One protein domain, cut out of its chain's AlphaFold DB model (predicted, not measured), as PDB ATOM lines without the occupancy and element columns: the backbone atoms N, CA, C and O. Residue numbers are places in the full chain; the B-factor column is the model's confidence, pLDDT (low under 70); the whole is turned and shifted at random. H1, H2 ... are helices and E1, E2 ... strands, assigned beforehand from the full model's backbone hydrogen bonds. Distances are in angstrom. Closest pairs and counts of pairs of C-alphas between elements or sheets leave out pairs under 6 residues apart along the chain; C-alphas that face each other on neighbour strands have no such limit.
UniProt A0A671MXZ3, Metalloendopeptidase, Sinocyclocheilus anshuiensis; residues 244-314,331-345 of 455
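AT A GLANCE: This is residues 244 to 314 and 331 to 345 of the 455 residues of the protein "Metalloendopeptidase" of Sinocyclocheilus anshuiensis (UniProt A0A671MXZ3). The model is a loose assembly of a narrow three-stranded sheet, E2, E1 and E7, and two small hairpins beyond one end of it, E3 with E4 and E5 with E6, with the short helix H1 between the hairpins. At the sheet's other end a long loop, residues 256 to 267, joins E1 to E2. The printed part has 86 residues, with under half in named elements, in the order E1 E2 E3 E4 H1 E5 E6 E7; the class is mostly strand. The larger sheet runs E2, E1, E7, and it and both two-stranded sheets are antiparallel. The whole is loose, with a radius of gyration of the C-alphas of 17.0 A and spans of 51 by 41 by 23 A.

HOW THE PARTS SIT: E1, residues 249 to 255, and E2, residues 268 to 273, form an antiparallel hairpin at 165 degrees; N 253 and O 270 are 2.8 A apart, within hydrogen-bond range. E3, residues 279 to 281, and E4, residues 287 to 289, form a second hairpin at 143 degrees, with N 280 and O 288 at 2.8 A. H1, residues 294 to 297, is not on the larger sheet; its closest C-alpha pair to E4 is that of Glu 288 and Val 297, 7.0 A. H1 is too short for an O i to N i+4 pair, and its one O i to N i+3 pair is not within range. E5, residues 299 to 302, and E6, residues 308 to 311, form the third hairpin at 146 degrees, with N 301 and O 309 at 2.8 A. The closest C-alphas of H1 and E6 are those of Pro 294 and Tyr 310, 5.4 A apart. E7, residues 334 to 340, is antiparallel to the inner strand E1 at 162 degrees, with N 252 and O 337 at 3.0 A. E2 and E7 are edge strands. Among the pairs that are apart are E2 and E3, E4 and E6, and E5 and E7.

IN THESE COORDINATES: E1 begins at C-alpha 249, (-38.788, 10.777, -36.055), and is 19.4 A long. E2 is 16.9 A, E5 9.9 A and E6 9.6 A long; E3, E4 and H1 are shorter. E7 is 19.8 A long and ends at C-alpha 340, (-42.656, 8.544, -36.605).

THE WHOLE: The two C-alphas farthest apart are those of Asp 261 and Met 284, 52.6 A. Residues 315 to 330 are cut out, and C-alphas 314 and 331 are 24.9 A apart across the cut. Of the links printed whole, E1 to E2 is long and the others are tight. Mean pLDDT of the printed part is 77.4; residues 244 to 249, 258 to 264, 331 to 332, 337 to 340 and 342 to 345 are under 70.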
ATOM      1  N   LYS A 244     -32.825  10.344 -43.143       48.91
ATOM      2  CA  LYS A 244     -33.517  10.550 -44.427       48.91
ATOM      3  C   LYS A 244     -34.819   9.758 -44.559       48.91
ATOM      4  O   LYS A 244     -35.705  10.197 -45.283       48.91
ATOM      5  N   ASP A 245     -34.942   8.633 -43.858       51.97
ATOM      6  CA  ASP A 245     -36.085   7.723 -44.002       51.97
ATOM      7  C   ASP A 245     -37.252   8.084 -43.062       51.97
ATOM      8  O   ASP A 245     -38.328   7.503 -43.167       51.97
ATOM      9  N   ALA A 246     -37.057   9.041 -42.140       58.47
ATOM     10  CA  ALA A 246     -38.075   9.471 -41.181       58.47
ATOM     11  C   ALA A 246     -37.878  10.950 -40.780       58.47
ATOM     12  O   ALA A 246     -37.343  11.230 -39.702       58.47
ATOM     13  N   PRO A 247     -38.302  11.913 -41.628       60.66
ATOM     14  CA  PRO A 247     -38.020  13.336 -41.438       60.66
ATOM     15  C   PRO A 247     -38.538  13.917 -40.111       60.66
ATOM     16  O   PRO A 247     -37.962  14.878 -39.626       60.66
ATOM     17  N   ASN A 248     -39.521  13.315 -39.441       68.50
ATOM     18  CA  ASN A 248     -39.983  13.754 -38.117       68.50
ATOM     19  C   ASN A 248     -39.990  12.599 -37.115       68.50
ATOM     20  O   ASN A 248     -40.985  12.357 -36.434       68.50
ATOM     21  N   ALA A 249     -38.899  11.844 -37.032       68.25
ATOM     22  CA  ALA A 249     -38.788  10.777 -36.055       68.25
ATOM     23  C   ALA A 249     -38.638  11.351 -34.639       68.25
ATOM     24  O   ALA A 249     -37.649  12.020 -34.322       68.25
ATOM     25  N   CYS A 250     -39.599  11.055 -33.768       73.44
ATOM     26  CA  CYS A 250     -39.488  11.328 -32.347       73.44
ATOM     27  C   CYS A 250     -38.731  10.190 -31.665       73.44
ATOM     28  O   CYS A 250     -39.105   9.017 -31.742       73.44
ATOM     29  N   ARG A 251     -37.642  10.544 -30.988       76.19
ATOM     30  CA  ARG A 251     -36.823   9.634 -30.192       76.19
ATOM     31  C   ARG A 251     -37.055   9.930 -28.727       76.19
ATOM     32  O   ARG A 251     -36.819  11.054 -28.296       76.19
ATOM     33  N   ALA A 252     -37.453   8.923 -27.956       72.19
ATOM     34  CA  ALA A 252     -37.538   9.038 -26.507       72.19
ATOM     35  C   ALA A 252     -36.438   8.205 -25.846       72.19
ATOM     36  O   ALA A 252     -36.323   7.002 -26.083       72.19
ATOM     37  N   LEU A 253     -35.648   8.852 -24.990       77.56
ATOM     38  CA  LEU A 253     -34.719   8.212 -24.069       77.56
ATOM     39  C   LEU A 253     -35.349   8.203 -22.678       77.56
ATOM     40  O   LEU A 253     -35.477   9.248 -22.031       77.56
ATOM     41  N   ARG A 254     -35.727   7.013 -22.218       76.31
ATOM     42  CA  ARG A 254     -36.378   6.783 -20.929       76.31
ATOM     43  C   ARG A 254     -35.427   6.062 -19.983       76.31
ATOM     44  O   ARG A 254     -35.091   4.903 -20.205       76.31
ATOM     45  N   LEU A 255     -35.050   6.718 -18.899       78.38
ATOM     46  CA  LEU A 255     -34.378   6.103 -17.764       78.38
ATOM     47  C   LEU A 255     -35.430   5.529 -16.814       78.38
ATOM     48  O   LEU A 255     -36.291   6.253 -16.314       78.38
ATOM     49  N   ILE A 256     -35.366   4.219 -16.587       73.81
ATOM     50  CA  ILE A 256     -36.376   3.498 -15.811       73.81
ATOM     51  C   ILE A 256     -36.080   3.560 -14.318       73.81
ATOM     52  O   ILE A 256     -35.038   3.086 -13.858       73.81
ATOM     53  N   GLN A 257     -37.056   4.038 -13.544       73.00
ATOM     54  CA  GLN A 257     -37.057   3.840 -12.101       73.00
ATOM     55  C   GLN A 257     -37.473   2.401 -11.791       73.00
ATOM     56  O   GLN A 257     -38.515   1.919 -12.243       73.00
ATOM     57  N   LYS A 258     -36.652   1.689 -11.015       66.56
ATOM     58  CA  LYS A 258     -36.896   0.287 -10.648       66.56
ATOM     59  C   LYS A 258     -37.945   0.157  -9.536       66.56
ATOM     60  O   LYS A 258     -37.637  -0.328  -8.450       66.56
ATOM     61  N   ASN A 259     -39.179   0.580  -9.805       66.38
ATOM     62  CA  ASN A 259     -40.327   0.229  -8.971       66.38
ATOM     63  C   ASN A 259     -40.899  -1.132  -9.439       66.38
ATOM     64  O   ASN A 259     -41.103  -1.312 -10.653       66.38
ATOM     65  N   PRO A 260     -41.109  -2.115  -8.536       64.50
ATOM     66  CA  PRO A 260     -41.761  -3.381  -8.869       64.50
ATOM     67  C   PRO A 260     -43.125  -3.196  -9.536       64.50
ATOM     68  O   PRO A 260     -43.437  -3.926 -10.477       64.50
ATOM     69  N   ASP A 261     -43.887  -2.189  -9.107       65.00
ATOM     70  CA  ASP A 261     -45.124  -1.794  -9.765       65.00
ATOM     71  C   ASP A 261     -44.829  -0.783 -10.876       65.00
ATOM     72  O   ASP A 261     -44.125   0.204 -10.670       65.00
ATOM     73  N   ILE A 262     -45.348  -1.036 -12.079       64.25
ATOM     74  CA  ILE A 262     -45.183  -0.138 -13.225       64.25
ATOM     75  C   ILE A 262     -45.997   1.152 -13.080       64.25
ATOM     76  O   ILE A 262     -45.609   2.155 -13.670       64.25
ATOM     77  N   GLN A 263     -47.092   1.130 -12.314       63.09
ATOM     78  CA  GLN A 263     -47.963   2.291 -12.108       63.09
ATOM     79  C   GLN A 263     -47.319   3.352 -11.209       63.09
ATOM     80  O   GLN A 263     -47.615   4.526 -11.363       63.09
ATOM     81  N   HIS A 264     -46.392   2.936 -10.345       66.62
ATOM     82  CA  HIS A 264     -45.689   3.782  -9.374       66.62
ATOM     83  C   HIS A 264     -44.259   4.135  -9.823       66.62
ATOM     84  O   HIS A 264     -43.364   4.377  -9.006       66.62
ATOM     85  N   ARG A 265     -43.972   4.058 -11.128       71.56
ATOM     86  CA  ARG A 265     -42.663   4.444 -11.678       71.56
ATOM     87  C   ARG A 265     -42.694   5.904 -12.081       71.56
ATOM     88  O   ARG A 265     -43.511   6.254 -12.916       71.56
ATOM     89  N   MET A 266     -41.717   6.665 -11.600       76.12
ATOM     90  CA  MET A 266     -41.373   7.994 -12.097       76.12
ATOM     91  C   MET A 266     -40.126   7.879 -12.976       76.12
ATOM     92  O   MET A 266     -38.982   8.007 -12.536       76.12
ATOM     93  N   ASN A 267     -40.336   7.537 -14.239       78.44
ATOM     94  CA  ASN A 267     -39.268   7.430 -15.219       78.44
ATOM     95  C   ASN A 267     -38.814   8.825 -15.644       78.44
ATOM     96  O   ASN A 267     -39.626   9.710 -15.892       78.44
ATOM     97  N   ASN A 268     -37.512   9.010 -15.831       79.88
ATOM     98  CA  ASN A 268     -37.026  10.241 -16.439       79.88
ATOM     99  C   ASN A 268     -37.026  10.078 -17.960       79.88
ATOM    100  O   ASN A 268     -36.354   9.193 -18.492       79.88
ATOM    101  N   ILE A 269     -37.789  10.912 -18.663       80.62
ATOM    102  CA  ILE A 269     -37.926  10.840 -20.121       80.62
ATOM    103  C   ILE A 269     -37.445  12.139 -20.746       80.62
ATOM    104  O   ILE A 269     -37.822  13.245 -20.344       80.62
ATOM    105  N   ARG A 270     -36.616  11.996 -21.780       81.50
ATOM    106  CA  ARG A 270     -36.270  13.082 -22.695       81.50
ATOM    107  C   ARG A 270     -36.623  12.674 -24.107       81.50
ATOM    108  O   ARG A 270     -36.336  11.551 -24.515       81.50
ATOM    109  N   MET A 271     -37.250  13.595 -24.823       80.06
ATOM    110  CA  MET A 271     -37.676  13.393 -26.196       80.06
ATOM    111  C   MET A 271     -36.958  14.391 -27.095       80.06
ATOM    112  O   MET A 271     -36.741  15.542 -26.713       80.06
ATOM    113  N   ILE A 272     -36.548  13.909 -28.260       80.94
ATOM    114  CA  ILE A 272     -35.923  14.698 -29.312       80.94
ATOM    115  C   ILE A 272     -36.585  14.280 -30.610       80.94
ATOM    116  O   ILE A 272     -36.506  13.115 -30.997       80.94
ATOM    117  N   THR A 273     -37.202  15.226 -31.295       79.38
ATOM    118  CA  THR A 273     -37.704  15.007 -32.647       79.38
ATOM    119  C   THR A 273     -36.714  15.555 -33.664       79.38
ATOM    120  O   THR A 273     -36.208  16.670 -33.509       79.38
ATOM    121  N   THR A 274     -36.414  14.763 -34.693       81.00
ATOM    122  CA  THR A 274     -35.646  15.248 -35.842       81.00
ATOM    123  C   THR A 274     -36.466  16.310 -36.564       81.00
ATOM    124  O   THR A 274     -37.631  16.086 -36.872       81.00
ATOM    125  N   ASP A 275     -35.869  17.473 -36.797       81.44
ATOM    126  CA  ASP A 275     -36.494  18.582 -37.520       81.44
ATOM    127  C   ASP A 275     -35.710  18.788 -38.821       81.44
ATOM    128  O   ASP A 275     -34.574  19.262 -38.750       81.44
ATOM    129  N   PRO A 276     -36.265  18.445 -39.999       80.19
ATOM    130  CA  PRO A 276     -35.555  18.540 -41.275       80.19
ATOM    131  C   PRO A 276     -35.083  19.955 -41.604       80.19
ATOM    132  O   PRO A 276     -34.135  20.119 -42.367       80.19
ATOM    133  N   ALA A 277     -35.734  20.976 -41.040       83.56
ATOM    134  CA  ALA A 277     -35.378  22.370 -41.256       83.56
ATOM    135  C   ALA A 277     -34.252  22.852 -40.325       83.56
ATOM    136  O   ALA A 277     -33.755  23.965 -40.496       83.56
ATOM    137  N   LYS A 278     -33.830  22.046 -39.341       83.31
ATOM    138  CA  LYS A 278     -32.756  22.420 -38.418       83.31
ATOM    139  C   LYS A 278     -31.420  22.463 -39.156       83.31
ATOM    140  O   LYS A 278     -30.945  21.446 -39.663       83.31
ATOM    141  N   THR A 279     -30.778  23.623 -39.123       87.44
ATOM    142  CA  THR A 279     -29.438  23.831 -39.672       87.44
ATOM    143  C   THR A 279     -28.402  24.066 -38.573       87.44
ATOM    144  O   THR A 279     -28.730  24.427 -37.439       87.44
ATOM    145  N   SER A 280     -27.140  23.828 -38.909       83.06
ATOM    146  CA  SER A 280     -25.959  24.204 -38.136       83.06
ATOM    147  C   SER A 280     -24.978  24.931 -39.041       83.06
ATOM    148  O   SER A 280     -24.980  24.729 -40.251       83.06
ATOM    149  N   THR A 281     -24.139  25.771 -38.452       83.44
ATOM    150  CA  THR A 281     -23.056  26.440 -39.171       83.44
ATOM    151  C   THR A 281     -21.741  25.760 -38.816       83.44
ATOM    152  O   THR A 281     -21.464  25.562 -37.631       83.44
ATOM    153  N   ASP A 282     -20.962  25.371 -39.822       76.56
ATOM    154  CA  ASP A 282     -19.628  24.807 -39.613       76.56
ATOM    155  C   ASP A 282     -18.617  25.886 -39.164       76.56
ATOM    156  O   ASP A 282     -18.909  27.085 -39.112       76.56
ATOM    157  N   SER A 283     -17.388  25.472 -38.844       73.56
ATOM    158  CA  SER A 283     -16.301  26.389 -38.464       73.56
ATOM    159  C   SER A 283     -15.872  27.361 -39.574       73.56
ATOM    160  O   SER A 283     -15.118  28.294 -39.306       73.56
ATOM    161  N   MET A 284     -16.314  27.139 -40.812       77.56
ATOM    162  CA  MET A 284     -15.993  27.929 -42.001       77.56
ATOM    163  C   MET A 284     -17.144  28.868 -42.408       77.56
ATOM    164  O   MET A 284     -16.994  29.632 -43.360       77.56
ATOM    165  N   GLY A 285     -18.264  28.858 -41.677       79.38
ATOM    166  CA  GLY A 285     -19.435  29.692 -41.945       79.38
ATOM    167  C   GLY A 285     -20.456  29.080 -42.910       79.38
ATOM    168  O   GLY A 285     -21.439  29.746 -43.239       79.38
ATOM    169  N   ASN A 286     -20.273  27.837 -43.360       83.44
ATOM    170  CA  ASN A 286     -21.223  27.163 -44.241       83.44
ATOM    171  C   ASN A 286     -22.417  26.639 -43.445       83.44
ATOM    172  O   ASN A 286     -22.269  26.097 -42.350       83.44
ATOM    173  N   VAL A 287     -23.615  26.793 -44.009       85.25
ATOM    174  CA  VAL A 287     -24.855  26.286 -43.415       85.25
ATOM    175  C   VAL A 287     -25.092  24.858 -43.895       85.25
ATOM    176  O   VAL A 287     -25.255  24.616 -45.088       85.25
ATOM    177  N   GLU A 288     -25.171  23.928 -42.952       86.94
ATOM    178  CA  GLU A 288     -25.457  22.517 -43.188       86.94
ATOM    179  C   GLU A 288     -26.755  22.104 -42.494       86.94
ATOM    180  O   GLU A 288     -27.148  22.671 -41.473       86.94
ATOM    181  N   TYR A 289     -27.434  21.093 -43.029       87.31
ATOM    182  CA  TYR A 289     -28.603  20.511 -42.374       87.31
ATOM    183  C   TYR A 289     -28.155  19.565 -41.260       87.31
ATOM    184  O   TYR A 289     -27.493  18.559 -41.508       87.31
ATOM    185  N   PHE A 290     -28.566  19.862 -40.029       86.00
ATOM    186  CA  PHE A 290     -28.094  19.187 -38.817       86.00
ATOM    187  C   PHE A 290     -28.378  17.676 -38.824       86.00
ATOM    188  O   PHE A 290     -27.612  16.888 -38.275       86.00
ATOM    189  N   TRP A 291     -29.493  17.272 -39.439       84.62
ATOM    190  CA  TRP A 291     -29.934  15.879 -39.529       84.62
ATOM    191  C   TRP A 291     -29.690  15.248 -40.911       84.62
ATOM    192  O   TRP A 291     -30.327  14.246 -41.222       84.62
ATOM    193  N   ASP A 292     -28.824  15.811 -41.763       85.44
ATOM    194  CA  ASP A 292     -28.481  15.166 -43.044       85.44
ATOM    195  C   ASP A 292     -27.620  13.903 -42.818       85.44
ATOM    196  O   ASP A 292     -27.297  13.494 -41.701       85.44
ATOM    197  N   ASP A 293     -27.278  13.243 -43.918       84.38
ATOM    198  CA  ASP A 293     -26.426  12.065 -43.989       84.38
ATOM    199  C   ASP A 293     -25.156  12.231 -43.133       84.38
ATOM    200  O   ASP A 293     -24.347  13.117 -43.426       84.38
ATOM    201  N   PRO A 294     -24.909  11.362 -42.134       86.81
ATOM    202  CA  PRO A 294     -23.703  11.426 -41.310       86.81
ATOM    203  C   PRO A 294     -22.398  11.407 -42.111       86.81
ATOM    204  O   PRO A 294     -21.389  11.908 -41.636       86.81
ATOM    205  N   ARG A 295     -22.400  10.865 -43.335       85.94
ATOM    206  CA  ARG A 295     -21.226  10.887 -44.225       85.94
ATOM    207  C   ARG A 295     -20.904  12.278 -44.777       85.94
ATOM    208  O   ARG A 295     -19.805  12.474 -45.278       85.94
ATOM    209  N   LYS A 296     -21.865  13.204 -44.745       85.69
ATOM    210  CA  LYS A 296     -21.709  14.596 -45.184       85.69
ATOM    211  C   LYS A 296     -21.434  15.533 -44.014       85.69
ATOM    212  O   LYS A 296     -20.508  16.320 -44.096       85.69
ATOM    213  N   VAL A 297     -22.234  15.422 -42.953       84.94
ATOM    214  CA  VAL A 297     -22.261  16.390 -41.835       84.94
ATOM    215  C   VAL A 297     -21.676  15.834 -40.531       84.94
ATOM    216  O   VAL A 297     -21.725  16.471 -39.481       84.94
ATOM    217  N   GLY A 298     -21.204  14.586 -40.549       86.25
ATOM    218  CA  GLY A 298     -20.722  13.872 -39.373       86.25
ATOM    219  C   GLY A 298     -19.205  13.728 -39.311       86.25
ATOM    220  O   GLY A 298     -18.465  14.078 -40.224       86.25
ATOM    221  N   SER A 299     -18.749  13.152 -38.204       89.06
ATOM    222  CA  SER A 299     -17.342  12.842 -37.939       89.06
ATOM    223  C   SER A 299     -17.096  11.338 -38.032       89.06
ATOM    224  O   SER A 299     -17.950  10.538 -37.642       89.06
ATOM    225  N   LEU A 300     -15.937  10.939 -38.559       91.06
ATOM    226  CA  LEU A 300     -15.537   9.534 -38.580       91.06
ATOM    227  C   LEU A 300     -15.170   9.087 -37.160       91.06
ATOM    228  O   LEU A 300     -14.345   9.713 -36.497       91.06
ATOM    229  N   VAL A 301     -15.778   7.996 -36.709       92.31
ATOM    230  CA  VAL A 301     -15.510   7.357 -35.421       92.31
ATOM    231  C   VAL A 301     -15.017   5.945 -35.684       92.31
ATOM    232  O   VAL A 301     -15.603   5.225 -36.491       92.31
ATOM    233  N   THR A 302     -13.954   5.554 -34.989       92.12
ATOM    234  CA  THR A 302     -13.421   4.192 -35.007       92.12
ATOM    235  C   THR A 302     -13.718   3.541 -33.664       92.12
ATOM    236  O   THR A 302     -13.324   4.071 -32.624       92.12
ATOM    237  N   ASP A 303     -14.441   2.424 -33.684       87.81
ATOM    238  CA  ASP A 303     -14.719   1.629 -32.491       87.81
ATOM    239  C   ASP A 303     -13.497   0.793 -32.085       87.81
ATOM    240  O   ASP A 303     -12.529   0.616 -32.830       87.81
ATOM    241  N   THR A 304     -13.539   0.262 -30.864       88.19
ATOM    242  CA  THR A 304     -12.454  -0.534 -30.269       88.19
ATOM    243  C   THR A 304     -12.146  -1.829 -31.020       88.19
ATOM    244  O   THR A 304     -11.077  -2.399 -30.831       88.19
ATOM    245  N   ASP A 305     -13.076  -2.307 -31.845       90.69
ATOM    246  CA  ASP A 305     -12.910  -3.485 -32.700       90.69
ATOM    247  C   ASP A 305     -12.254  -3.162 -34.059       90.69
ATOM    248  O   ASP A 305     -12.044  -4.060 -34.873       90.69
ATOM    249  N   GLY A 306     -11.911  -1.892 -34.305       88.75
ATOM    250  CA  GLY A 306     -11.313  -1.412 -35.551       88.75
ATOM    251  C   GLY A 306     -12.326  -1.087 -36.651       88.75
ATOM    252  O   GLY A 306     -11.928  -0.607 -37.713       88.75
ATOM    253  N   SER A 307     -13.625  -1.307 -36.421       92.06
ATOM    254  CA  SER A 307     -14.667  -0.859 -37.343       92.06
ATOM    255  C   SER A 307     -14.802   0.665 -37.303       92.06
ATOM    256  O   SER A 307     -14.544   1.309 -36.286       92.06
ATOM    257  N   SER A 308     -15.178   1.275 -38.428       90.62
ATOM    258  CA  SER A 308     -15.348   2.727 -38.520       90.62
ATOM    259  C   SER A 308     -16.699   3.101 -39.108       90.62
ATOM    260  O   SER A 308     -17.131   2.508 -40.098       90.62
ATOM    261  N   TYR A 309     -17.334   4.125 -38.549       89.56
ATOM    262  CA  TYR A 309     -18.608   4.662 -39.016       89.56
ATOM    263  C   TYR A 309     -18.643   6.183 -38.871       89.56
ATOM    264  O   TYR A 309     -17.931   6.768 -38.059       89.56
ATOM    265  N   TYR A 310     -19.495   6.839 -39.655       87.31
ATOM    266  CA  TYR A 310     -19.723   8.274 -39.519       87.31
ATOM    267  C   TYR A 310     -20.814   8.545 -38.483       87.31
ATOM    268  O   TYR A 310     -21.924   8.013 -38.575       87.31
ATOM    269  N   ARG A 311     -20.510   9.400 -37.507       86.75
ATOM    270  CA  ARG A 311     -21.433   9.864 -36.471       86.75
ATOM    271  C   ARG A 311     -21.854  11.299 -36.773       86.75
ATOM    272  O   ARG A 311     -21.016  12.198 -36.774       86.75
ATOM    273  N   GLY A 312     -23.150  11.508 -37.008       86.06
ATOM    274  CA  GLY A 312     -23.721  12.844 -37.203       86.06
ATOM    275  C   GLY A 312     -23.676  13.709 -35.931       86.06
ATOM    276  O   GLY A 312     -23.323  13.207 -34.858       86.06
ATOM    277  N   PRO A 313     -24.057  14.994 -36.027       85.06
ATOM    278  CA  PRO A 313     -24.108  15.905 -34.889       85.06
ATOM    279  C   PRO A 313     -24.956  15.366 -33.725       85.06
ATOM    280  O   PRO A 313     -26.051  14.831 -33.910       85.06
ATOM    281  N   GLY A 314     -24.449  15.508 -32.499       83.25
ATOM    282  CA  GLY A 314     -25.162  15.101 -31.289       83.25
ATOM    283  C   GLY A 314     -26.225  16.123 -30.890       83.25
ATOM    284  O   GLY A 314     -25.931  17.308 -30.764       83.25
ATOM    285  N   ASN A 331     -27.460  -1.223 -11.309       62.03
ATOM    286  CA  ASN A 331     -27.749  -1.322 -12.744       62.03
ATOM    287  C   ASN A 331     -28.647  -0.178 -13.203       62.03
ATOM    288  O   ASN A 331     -29.632   0.139 -12.543       62.03
ATOM    289  N   VAL A 332     -28.389   0.386 -14.374       68.56
ATOM    290  CA  VAL A 332     -29.220   1.446 -14.950       68.56
ATOM    291  C   VAL A 332     -29.796   0.955 -16.274       68.56
ATOM    292  O   VAL A 332     -29.068   0.403 -17.095       68.56
ATOM    293  N   ILE A 333     -31.106   1.125 -16.470       70.50
ATOM    294  CA  ILE A 333     -31.794   0.704 -17.696       70.50
ATOM    295  C   ILE A 333     -32.280   1.945 -18.435       70.50
ATOM    296  O   ILE A 333     -33.146   2.671 -17.940       70.50
ATOM    297  N   PHE A 334     -31.751   2.134 -19.642       75.06
ATOM    298  CA  PHE A 334     -32.252   3.101 -20.606       75.06
ATOM    299  C   PHE A 334     -33.076   2.374 -21.666       75.06
ATOM    300  O   PHE A 334     -32.597   1.446 -22.314       75.06
ATOM    301  N   LEU A 335     -34.323   2.797 -21.847       71.38
ATOM    302  CA  LEU A 335     -35.156   2.382 -22.964       71.38
ATOM    303  C   LEU A 335     -35.127   3.467 -24.030       71.38
ATOM    304  O   LEU A 335     -35.304   4.651 -23.740       71.38
ATOM    305  N   LEU A 336     -34.927   3.036 -25.267       71.75
ATOM    306  CA  LEU A 336     -34.999   3.877 -26.448       71.75
ATOM    307  C   LEU A 336     -36.227   3.469 -27.246       71.75
ATOM    308  O   LEU A 336     -36.393   2.291 -27.568       71.75
ATOM    309  N   SER A 337     -37.073   4.438 -27.571       69.50
ATOM    310  CA  SER A 337     -38.144   4.257 -28.544       69.50
ATOM    311  C   SER A 337     -37.993   5.255 -29.683       69.50
ATOM    312  O   SER A 337     -37.505   6.373 -29.498       69.50
ATOM    313  N   LEU A 338     -38.391   4.808 -30.869       69.06
ATOM    314  CA  LEU A 338     -38.431   5.592 -32.090       69.06
ATOM    315  C   LEU A 338     -39.848   5.490 -32.639       69.06
ATOM    316  O   LEU A 338     -40.324   4.387 -32.902       69.06
ATOM    317  N   GLU A 339     -40.500   6.630 -32.796       68.44
ATOM    318  CA  GLU A 339     -41.849   6.728 -33.342       68.44
ATOM    319  C   GLU A 339     -41.848   7.809 -34.424       68.44
ATOM    320  O   GLU A 339     -41.287   8.889 -34.233       68.44
ATOM    321  N   ASP A 340     -42.441   7.523 -35.581       68.56
ATOM    322  CA  ASP A 340     -42.656   8.544 -36.605       68.56
ATOM    323  C   ASP A 340     -43.836   9.427 -36.187       68.56
ATOM    324  O   ASP A 340     -44.956   8.941 -36.019       68.56
ATOM    325  N   VAL A 341     -43.579  10.726 -36.004       70.75
ATOM    326  CA  VAL A 341     -44.603  11.709 -35.625       70.75
ATOM    327  C   VAL A 341     -44.960  12.658 -36.767       70.75
ATOM    328  O   VAL A 341     -45.562  13.705 -36.534       70.75
ATOM    329  N   THR A 342     -44.641  12.298 -38.015       69.19
ATOM    330  CA  THR A 342     -44.959  13.107 -39.205       69.19
ATOM    331  C   THR A 342     -46.453  13.442 -39.300       69.19
ATOM    332  O   THR A 342     -46.804  14.567 -39.649       69.19
ATOM    333  N   GLY A 343     -47.345  12.543 -38.864       66.88
ATOM    334  CA  GLY A 343     -48.792  12.803 -38.799       66.88
ATOM    335  C   GLY A 343     -49.215  13.942 -37.852       66.88
ATOM    336  O   GLY A 343     -50.346  14.407 -37.928       66.88
ATOM    337  N   LEU A 344     -48.327  14.430 -36.974       66.75
ATOM    338  CA  LEU A 344     -48.575  15.606 -36.122       66.75
ATOM    339  C   LEU A 344     -48.249  16.938 -36.821       66.75
ATOM    340  O   LEU A 344     -48.557  18.013 -36.291       66.75
ATOM    341  N   VAL A 345     -47.588  16.896 -37.982       61.88
ATOM    342  CA  VAL A 345     -47.258  18.086 -38.782       61.88
ATOM    343  C   VAL A 345     -48.513  18.646 -39.448       61.88
ATOM    344  O   VAL A 345     -48.659  19.867 -39.508       61.88
TER     345      VAL A 345